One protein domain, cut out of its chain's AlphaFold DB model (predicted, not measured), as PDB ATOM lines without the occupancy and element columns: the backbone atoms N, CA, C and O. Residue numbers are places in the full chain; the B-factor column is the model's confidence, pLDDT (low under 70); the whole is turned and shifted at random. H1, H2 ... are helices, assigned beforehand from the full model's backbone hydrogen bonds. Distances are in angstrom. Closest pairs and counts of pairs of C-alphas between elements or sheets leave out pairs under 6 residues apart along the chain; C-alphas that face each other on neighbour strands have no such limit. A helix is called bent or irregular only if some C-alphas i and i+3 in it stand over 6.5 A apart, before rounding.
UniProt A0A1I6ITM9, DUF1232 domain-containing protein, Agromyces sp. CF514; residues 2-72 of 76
ATOM      1  N   TRP A   2      11.789  26.600   8.561       78.25
ATOM      2  CA  TRP A   2      11.223  27.773   9.257       78.25
ATOM      3  C   TRP A   2       9.825  27.541   9.837       78.25
ATOM      4  O   TRP A   2       9.562  27.914  10.970       78.25
ATOM      5  N   TRP A   3       8.953  26.858   9.095       81.38
ATOM      6  CA  TRP A   3       7.605  26.542   9.571       81.38
ATOM      7  C   TRP A   3       7.599  25.629  10.807       81.38
ATOM      8  O   TRP A   3       6.817  25.842  11.726       81.38
ATOM      9  N   SER A   4       8.518  24.660  10.871       82.44
ATOM     10  CA  SER A   4       8.697  23.779  12.032       82.44
ATOM     11  C   SER A   4       9.224  24.545  13.244       82.44
ATOM     12  O   SER A   4       8.712  24.360  14.340       82.44
ATOM     13  N   PHE A   5      10.175  25.463  13.039       80.38
ATOM     14  CA  PHE A   5      10.666  26.357  14.088       80.38
ATOM     15  C   PHE A   5       9.549  27.256  14.636       80.38
ATOM     16  O   PHE A   5       9.338  27.308  15.843       80.38
ATOM     17  N   LEU A   6       8.769  27.902  13.761       82.62
ATOM     18  CA  LEU A   6       7.625  28.718  14.177       82.62
ATOM     19  C   LEU A   6       6.569  27.886  14.913       82.62
ATOM     20  O   LEU A   6       5.999  28.349  15.900       82.62
ATOM     21  N   LYS A   7       6.331  26.649  14.468       84.12
ATOM     22  CA  LYS A   7       5.428  25.718  15.146       84.12
ATOM     23  C   LYS A   7       5.955  25.329  16.528       84.12
ATOM     24  O   LYS A   7       5.160  25.353  17.454       84.12
ATOM     25  N   ALA A   8       7.253  25.049  16.671       82.25
ATOM     26  CA  ALA A   8       7.902  24.714  17.944       82.25
ATOM     27  C   ALA A   8       7.890  25.891  18.933       82.25
ATOM     28  O   ALA A   8       7.662  25.721  20.129       82.25
ATOM     29  N   VAL A   9       8.082  27.110  18.429       83.38
ATOM     30  CA  VAL A   9       7.929  28.338  19.216       83.38
ATOM     31  C   VAL A   9       6.475  28.517  19.663       83.38
ATOM     32  O   VAL A   9       6.211  28.781  20.834       83.38
ATOM     33  N   ARG A  10       5.511  28.331  18.751       82.75
ATOM     34  CA  ARG A  10       4.076  28.483  19.040       82.75
ATOM     35  C   ARG A  10       3.527  27.388  19.959       82.75
ATOM     36  O   ARG A  10       2.635  27.671  20.751       82.75
ATOM     37  N   SER A  11       4.027  26.159  19.855       83.94
ATOM     38  CA  SER A  11       3.656  25.042  20.733       83.94
ATOM     39  C   SER A  11       4.316  25.129  22.113       83.94
ATOM     40  O   SER A  11       3.966  24.351  22.995       83.94
ATOM     41  N   GLY A  12       5.254  26.064  22.310       79.75
ATOM     42  CA  GLY A  12       6.017  26.213  23.551       79.75
ATOM     43  C   GLY A  12       7.134  25.180  23.727       79.75
ATOM     44  O   GLY A  12       7.799  25.179  24.763       79.75
ATOM     45  N   GLU A  13       7.367  24.332  22.723       82.38
ATOM     46  CA  GLU A  13       8.449  23.341  22.683       82.38
ATOM     47  C   GLU A  13       9.827  24.013  22.625       82.38
ATOM     48  O   GLU A  13      10.799  23.521  23.199       82.38
ATOM     49  N   HIS A  14       9.902  25.185  21.991       80.25
ATOM     50  CA  HIS A  14      11.094  26.020  21.981       80.25
ATOM     51  C   HIS A  14      10.814  27.385  22.611       80.25
ATOM     52  O   HIS A  14      10.016  28.175  22.106       80.25
ATOM     53  N   ARG A  15      11.496  27.684  23.722       81.50
ATOM     54  CA  ARG A  15      11.399  28.989  24.380       81.50
ATOM     55  C   ARG A  15      12.381  29.961  23.749       81.50
ATOM     56  O   ARG A  15      13.584  29.754  23.846       81.50
ATOM     57  N   ILE A  16      11.851  31.037  23.173       82.75
ATOM     58  CA  ILE A  16      12.665  32.146  22.678       82.75
ATOM     59  C   ILE A  16      13.253  32.920  23.863       82.75
ATOM     60  O   ILE A  16      12.555  33.182  24.848       82.75
ATOM     61  N   ALA A  17      14.510  33.341  23.752       84.88
ATOM     62  CA  ALA A  17      15.132  34.234  24.723       84.88
ATOM     63  C   ALA A  17      14.288  35.511  24.995       84.88
ATOM     64  O   ALA A  17      13.780  36.120  24.048       84.88
ATOM     65  N   PRO A  18      14.209  35.994  26.254       81.94
ATOM     66  CA  PRO A  18      13.474  37.216  26.609       81.94
ATOM     67  C   PRO A  18      13.905  38.451  25.809       81.94
ATOM     68  O   PRO A  18      13.076  39.272  25.441       81.94
ATOM     69  N   VAL A  19      15.196  38.554  25.470       79.31
ATOM     70  CA  VAL A  19      15.738  39.634  24.625       79.31
ATOM     71  C   VAL A  19      15.095  39.665  23.238       79.31
ATOM     72  O   VAL A  19      14.849  40.740  22.702       79.31
ATOM     73  N   THR A  20      14.783  38.503  22.662       80.44
ATOM     74  CA  THR A  20      14.127  38.426  21.355       80.44
ATOM     75  C   THR A  20      12.673  38.884  21.452       80.44
ATOM     76  O   THR A  20      12.181  39.539  20.540       80.44
ATOM     77  N   TRP A  21      12.002  38.607  22.575       80.44
ATOM     78  CA  TRP A  21      10.666  39.140  22.854       80.44
ATOM     79  C   TRP A  21      10.672  40.655  23.019       80.44
ATOM     80  O   TRP A  21       9.831  41.324  22.429       80.44
ATOM     81  N   VAL A  22      11.640  41.204  23.757       82.31
ATOM     82  CA  VAL A  22      11.802  42.659  23.894       82.31
ATOM     83  C   VAL A  22      12.034  43.306  22.529       82.31
ATOM     84  O   VAL A  22      11.361  44.278  22.208       82.31
ATOM     85  N   ALA A  23      12.910  42.735  21.696       79.38
ATOM     86  CA  ALA A  23      13.150  43.234  20.343       79.38
ATOM     87  C   ALA A  23      11.894  43.154  19.454       79.38
ATOM     88  O   ALA A  23      11.593  44.101  18.733       79.38
ATOM     89  N   ALA A  24      11.128  42.062  19.529       78.56
ATOM     90  CA  ALA A  24       9.891  41.904  18.765       78.56
ATOM     91  C   ALA A  24       8.796  42.886  19.207       78.56
ATOM     92  O   ALA A  24       8.100  43.457  18.366       78.56
ATOM     93  N   ILE A  25       8.657  43.107  20.517       79.31
ATOM     94  CA  ILE A  25       7.734  44.100  21.074       79.31
ATOM     95  C   ILE A  25       8.171  45.503  20.658       79.31
ATOM     96  O   ILE A  25       7.330  46.252  20.184       79.31
ATOM     97  N   ALA A  26       9.460  45.839  20.761       75.56
ATOM     98  CA  ALA A  26       9.983  47.127  20.313       75.56
ATOM     99  C   ALA A  26       9.683  47.363  18.824       75.56
ATOM    100  O   ALA A  26       9.109  48.392  18.486       75.56
ATOM    101  N   ALA A  27       9.949  46.379  17.961       75.00
ATOM    102  CA  ALA A  27       9.633  46.459  16.533       75.00
ATOM    103  C   ALA A  27       8.123  46.591  16.255       75.00
ATOM    104  O   ALA A  27       7.722  47.332  15.362       75.00
ATOM    105  N   THR A  28       7.267  45.910  17.026       75.81
ATOM    106  CA  THR A  28       5.801  45.983  16.864       75.81
ATOM    107  C   THR A  28       5.238  47.314  17.356       75.81
ATOM    108  O   THR A  28       4.410  47.920  16.683       75.81
ATOM    109  N   VAL A  29       5.680  47.775  18.529       72.62
ATOM    110  CA  VAL A  29       5.304  49.078  19.093       72.62
ATOM    111  C   VAL A  29       5.744  50.183  18.146       72.62
ATOM    112  O   VAL A  29       4.956  51.080  17.883       72.62
ATOM    113  N   TYR A  30       6.945  50.079  17.583       65.31
ATOM    114  CA  TYR A  30       7.448  51.006  16.580       65.31
ATOM    115  C   TYR A  30       6.583  51.013  15.313       65.31
ATOM    116  O   TYR A  30       6.069  52.055  14.932       65.31
ATOM    117  N   ALA A  31       6.293  49.842  14.737       65.19
ATOM    118  CA  ALA A  31       5.467  49.730  13.531       65.19
ATOM    119  C   ALA A  31       4.032  50.275  13.685       65.19
ATOM    120  O   ALA A  31       3.389  50.597  12.689       65.19
ATOM    121  N   ILE A  32       3.501  50.325  14.912       65.69
ATOM    122  CA  ILE A  32       2.131  50.777  15.204       65.69
ATOM    123  C   ILE A  32       2.109  52.216  15.738       65.69
ATOM    124  O   ILE A  32       1.076  52.879  15.656       65.69
ATOM    125  N   SER A  33       3.210  52.709  16.305       64.00
ATOM    126  CA  SER A  33       3.248  53.994  17.000       64.00
ATOM    127  C   SER A  33       3.361  55.168  16.020       64.00
ATOM    128  O   SER A  33       4.414  55.369  15.424       64.00
ATOM    129  N   PRO A  34       2.345  56.047  15.927       50.78
ATOM    130  CA  PRO A  34       2.431  57.284  15.150       50.78
ATOM    131  C   PRO A  34       3.306  58.363  15.819       50.78
ATOM    132  O   PRO A  34       3.428  59.463  15.286       50.78
ATOM    133  N   ILE A  35       3.920  58.077  16.981       55.91
ATOM    134  CA  ILE A  35       4.903  58.968  17.635       55.91
ATOM    135  C   ILE A  35       6.145  59.150  16.736       55.91
ATOM    136  O   ILE A  35       6.841  60.159  16.837       55.91
ATOM    137  N   ASP A  36       6.354  58.221  15.801       53.41
ATOM    138  CA  ASP A  36       7.451  58.170  14.834       53.41
ATOM    139  C   ASP A  36       7.352  59.186  13.671       53.41
ATOM    140  O   ASP A  36       8.311  59.420  12.948       53.41
ATOM    141  N   LEU A  37       6.221  59.891  13.528       52.03
ATOM    142  CA  LEU A  37       6.060  60.952  12.516       52.03
ATOM    143  C   LEU A  37       6.500  62.342  13.011       52.03
ATOM    144  O   LEU A  37       6.653  63.274  12.220       52.03
ATOM    145  N   MET A  38       6.689  62.519  14.324       55.59
ATOM    146  CA  MET A  38       7.190  63.784  14.880       55.59
ATOM    147  C   MET A  38       8.668  64.062  14.531       55.59
ATOM    148  O   MET A  38       8.985  65.215  14.232       55.59
ATOM    149  N   PRO A  39       9.576  63.064  14.535       54.16
ATOM    150  CA  PRO A  39      10.964  63.233  14.115       54.16
ATOM    151  C   PRO A  39      11.121  63.561  12.632       54.16
ATOM    152  O   PRO A  39      11.916  64.429  12.309       54.16
ATOM    153  N   GLU A  40      10.366  62.955  11.714       54.38
ATOM    154  CA  GLU A  40      10.541  63.196  10.267       54.38
ATOM    155  C   GLU A  40      10.184  64.628   9.838       54.38
ATOM    156  O   GLU A  40      10.773  65.166   8.899       54.38
ATOM    157  N   LEU A  41       9.297  65.286  10.589       56.53
ATOM    158  CA  LEU A  41       8.964  66.706  10.439       56.53
ATOM    159  C   LEU A  41      10.042  67.664  10.990       56.53
ATOM    160  O   LEU A  41      10.037  68.838  10.620       56.53
ATOM    161  N   VAL A  42      10.960  67.198  11.851       56.66
ATOM    162  CA  VAL A  42      11.959  68.040  12.557       56.66
ATOM    163  C   VAL A  42      13.421  67.664  12.238       56.66
ATOM    164  O   VAL A  42      14.287  68.535  12.243       56.66
ATOM    165  N   LEU A  43      13.717  66.395  11.946       56.22
ATOM    166  CA  LEU A  43      15.062  65.795  11.872       56.22
ATOM    167  C   LEU A  43      15.437  65.240  10.482       56.22
ATOM    168  O   LEU A  43      16.592  64.867  10.271       56.22
ATOM    169  N   GLY A  44      14.519  65.227   9.511       61.97
ATOM    170  CA  GLY A  44      14.812  64.784   8.141       61.97
ATOM    171  C   GLY A  44      15.207  63.293   8.032       61.97
ATOM    172  O   GLY A  44      14.876  62.507   8.916       61.97
ATOM    173  N   PRO A  45      15.923  62.865   6.966       59.16
ATOM    174  CA  PRO A  45      16.084  61.455   6.554       59.16
ATOM    175  C   PRO A  45      16.905  60.558   7.504       59.16
ATOM    176  O   PRO A  45      17.195  59.410   7.172       59.16
ATOM    177  N   LEU A  46      17.291  61.060   8.679       56.72
ATOM    178  CA  LEU A  46      18.011  60.307   9.707       56.72
ATOM    179  C   LEU A  46      17.132  59.267  10.425       56.72
ATOM    180  O   LEU A  46      17.688  58.336  11.001       56.72
ATOM    181  N   GLY A  47      15.797  59.376  10.346       52.78
ATOM    182  CA  GLY A  47      14.864  58.376  10.895       52.78
ATOM    183  C   GLY A  47      15.062  56.970  10.308       52.78
ATOM    184  O   GLY A  47      15.070  55.984  11.037       52.78
ATOM    185  N   LEU A  48      15.409  56.883   9.019       55.38
ATOM    186  CA  LEU A  48      15.582  55.614   8.293       55.38
ATOM    187  C   LEU A  48      16.795  54.780   8.745       55.38
ATOM    188  O   LEU A  48      16.897  53.593   8.424       55.38
ATOM    189  N   ALA A  49      17.764  55.389   9.436       59.22
ATOM    190  CA  ALA A  49      18.970  54.691   9.881       59.22
ATOM    191  C   ALA A  49      18.719  53.838  11.135       59.22
ATOM    192  O   ALA A  49      19.315  52.765  11.269       59.22
ATOM    193  N   ASP A  50      17.829  54.290  12.023       63.06
ATOM    194  CA  ASP A  50      17.480  53.574  13.256       63.06
ATOM    195  C   ASP A  50      16.614  52.333  12.952       63.06
ATOM    196  O   ASP A  50      16.831  51.251  13.509       63.06
ATOM    197  N   ASP A  51      15.750  52.435  11.934       63.41
ATOM    198  CA  ASP A  51      14.935  51.338  11.393       63.41
ATOM    199  C   ASP A  51      15.756  50.112  10.997       63.41
ATOM    200  O   ASP A  51      15.462  48.973  11.379       63.41
ATOM    201  N   LEU A  52      16.815  50.331  10.215       69.00
ATOM    202  CA  LEU A  52      17.653  49.254   9.695       69.00
ATOM    203  C   LEU A  52      18.430  48.553  10.814       69.00
ATOM    204  O   LEU A  52      18.642  47.337  10.750       69.00
ATOM    205  N   GLY A  53      18.818  49.297  11.852       74.06
ATOM    206  CA  GLY A  53      19.464  48.753  13.040       74.06
ATOM    207  C   GLY A  53      18.529  47.838  13.828       74.06
ATOM    208  O   GLY A  53      18.896  46.698  14.136       74.06
ATOM    209  N   LEU A  54      17.303  48.295  14.100       76.94
ATOM    210  CA  LEU A  54      16.311  47.540  14.868       76.94
ATOM    211  C   LEU A  54      15.879  46.260  14.138       76.94
ATOM    212  O   LEU A  54      15.924  45.163  14.710       76.94
ATOM    213  N   TRP A  55      15.521  46.375  12.856       75.06
ATOM    214  CA  TRP A  55      15.134  45.231  12.029       75.06
ATOM    215  C   TRP A  55      16.298  44.263  11.797       75.06
ATOM    216  O   TRP A  55      16.108  43.043  11.852       75.06
ATOM    217  N   GLY A  56      17.517  44.777  11.608       82.06
ATOM    218  CA  GLY A  56      18.728  43.965  11.500       82.06
ATOM    219  C   GLY A  56      19.021  43.185  12.784       82.06
ATOM    220  O   GLY A  56      19.292  41.982  12.737       82.06
ATOM    221  N   MET A  57      18.897  43.829  13.945       82.06
ATOM    222  CA  MET A  57      19.087  43.181  15.242       82.06
ATOM    223  C   MET A  57      18.026  42.107  15.503       82.06
ATOM    224  O   MET A  57      18.370  40.994  15.911       82.06
ATOM    225  N   LEU A  58      16.754  42.396  15.206       82.00
ATOM    226  CA  LEU A  58      15.671  41.414  15.268       82.00
ATOM    227  C   LEU A  58      15.992  40.196  14.388       82.00
ATOM    228  O   LEU A  58      15.937  39.060  14.864       82.00
ATOM    229  N   ALA A  59      16.390  40.420  13.133       84.12
ATOM    230  CA  ALA A  59      16.727  39.350  12.200       84.12
ATOM    231  C   ALA A  59      17.881  38.475  12.720       84.12
ATOM    232  O   ALA A  59      17.782  37.244  12.704       84.12
ATOM    233  N   LEU A  60      18.944  39.085  13.252       88.50
ATOM    234  CA  LEU A  60      20.076  38.358  13.833       88.50
ATOM    235  C   LEU A  60      19.665  37.518  15.049       88.50
ATOM    236  O   LEU A  60      20.092  36.366  15.174       88.50
ATOM    237  N   LEU A  61      18.821  38.060  15.930       86.56
ATOM    238  CA  LEU A  61      18.320  37.338  17.101       86.56
ATOM    239  C   LEU A  61      17.454  36.140  16.701       86.56
ATOM    240  O   LEU A  61      17.623  35.053  17.260       86.56
ATOM    241  N   VAL A  62      16.584  36.312  15.706       85.19
ATOM    242  CA  VAL A  62      15.723  35.241  15.189       85.19
ATOM    243  C   VAL A  62      16.557  34.143  14.518       85.19
ATOM    244  O   VAL A  62      16.356  32.962  14.804       85.19
ATOM    245  N   VAL A  63      17.550  34.503  13.697       88.25
ATOM    246  CA  VAL A  63      18.469  33.532  13.072       88.25
ATOM    247  C   VAL A  63      19.291  32.784  14.122       88.25
ATOM    248  O   VAL A  63      19.472  31.568  14.015       88.25
ATOM    249  N   ARG A  64      19.775  33.478  15.159       88.06
ATOM    250  CA  ARG A  64      20.513  32.846  16.261       88.06
ATOM    251  C   ARG A  64      19.660  31.794  16.962       88.06
ATOM    252  O   ARG A  64      20.156  30.705  17.250       88.06
ATOM    253  N   GLU A  65      18.398  32.110  17.222       85.69
ATOM    254  CA  GLU A  65      17.498  31.197  17.917       85.69
ATOM    255  C   GLU A  65      17.111  29.996  17.048       85.69
ATOM    256  O   GLU A  65      17.166  28.855  17.505       85.69
ATOM    257  N   GLN A  66      16.861  30.217  15.756       85.44
ATOM    258  CA  GLN A  66      16.637  29.125  14.812       85.44
ATOM    259  C   GLN A  66      17.840  28.173  14.751       85.44
ATOM    260  O   GLN A  66      17.667  26.953  14.746       85.44
ATOM    261  N   ARG A  67      19.071  28.702  14.737       86.06
ATOM    262  CA  ARG A  67      20.287  27.872  14.754       86.06
ATOM    263  C   ARG A  67      20.433  27.077  16.048       86.06
ATOM    264  O   ARG A  67      20.850  25.926  15.987       86.06
ATOM    265  N   ARG A  68      20.074  27.654  17.200       85.50
ATOM    266  CA  ARG A  68      20.054  26.933  18.485       85.50
ATOM    267  C   ARG A  68      19.040  25.800  18.479       85.50
ATOM    268  O   ARG A  68      19.365  24.717  18.948       85.50
ATOM    269  N   TRP A  69      17.854  26.034  17.920       82.19
ATOM    270  CA  TRP A  69      16.846  24.993  17.744       82.19
ATOM    271  C   TRP A  69      17.365  23.864  16.843       82.19
ATOM    272  O   TRP A  69      17.318  22.711  17.246       82.19
ATOM    273  N   LEU A  70      17.959  24.184  15.687       84.56
ATOM    274  CA  LEU A  70      18.539  23.181  14.780       84.56
ATOM    275  C   LEU A  70      19.713  22.397  15.390       84.56
ATOM    276  O   LEU A  70      19.914  21.238  15.044       84.56
ATOM    277  N   ALA A  71      20.504  23.028  16.261       84.25
ATOM    278  CA  ALA A  71      21.639  22.397  16.933       84.25
ATOM    279  C   ALA A  71      21.242  21.601  18.190       84.25
ATOM    280  O   ALA A  71      22.068  20.863  18.728       84.25
ATOM    281  N   ALA A  72      20.007  21.753  18.682       79.44
ATOM    282  CA  ALA A  72      19.533  21.020  19.843       79.44
ATOM    283  C   ALA A  72      19.322  19.535  19.475       79.44
ATOM    284  O   ALA A  72      18.618  19.239  18.503       79.44
TER     285      ALA A  72
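Overview. This is residues 2 to 72 of the 76 residues of the protein "DUF1232 domain-containing protein" of Agromyces sp. CF514 (UniProt A0A1I6ITM9). One long helix arm, H3b, makes the length of a narrow rod, and the chain before it runs beside it the other way: H2 packs slantwise on residues 54 to 62 of H3b, and the short arm H3a leads on to a turn back at one end, where residues 41 to 46 stick out. Near the other end the short helix H1 stands crosswise to H3b, at its residues 66 to 69. The printed part has 71 residues with three named helices, H1, H2 and H3 along the chain, and no named strand; the class is all helix. The whole is loose, with a radius of gyration of the C-alphas of 15.3 A and spans of 48 by 20 by 18 A.

Along the chain. Find C-alpha 2 at (11.223, 27.773, 9.257); from there H1 runs through residues 2 to 10. After a short link of seven residues, look for H2 at residues 18 to 32, 21.0 A from first to last C-alpha. A tight link of one residue, Ser 33, leads to H3, residues 34 to 71. By its hydrogen bonds H3 was assigned as one helix, but it is bent: C-alphas 42 and 45 are 9.8 A apart. Its arms are H3a, residues 34 to 42, 14.6 A long, with C-alpha 42 at (11.959, 68.040, 12.557), and H3b, residues 45 to 71, 40.8 A long, ending with C-alpha 71 at (21.639, 22.397, 16.933).

Arrangement. Begin at H1, which only just touches H3b, with 3 pairs of C-alphas within 8 A; the closest C-alphas, of Phe 5 and Gln 66, are 6.6 A apart, and the lines are about perpendicular at 86 degrees. H1 is apart from H2 and from H3a. Next, see H2 touch H3b, closest at the C-alphas of Ala 23 and Leu 58, 6.0 A apart; they run opposite ways at a steep tilt of 37 degrees, only just beyond shallow. H2 and H3a are close but not clearly touching, with the C-alphas of Tyr 30 and Asp 36 closest at 7.4 A. H3a and H3b are also close but not clearly touching, closest at the C-alphas of Glu 40 and Gly 47, 6.5 A apart, and run opposite ways at a steep tilt of 42 degrees. In H1 and H2 every O i to N i+4 pair is within hydrogen-bond range; in H3b 18 of 23 are, and in H3a 0 of 5, beside 3 of 6 O i to N i+3 pairs.

Size, cuts and confidence. Look for the two C-alphas farthest apart at Val 42 and Ala 72, 48.2 A. The printed part has no cut, and no link is long. Its mean pLDDT is 74.2, and residues 30 to 52 of this model are under 70.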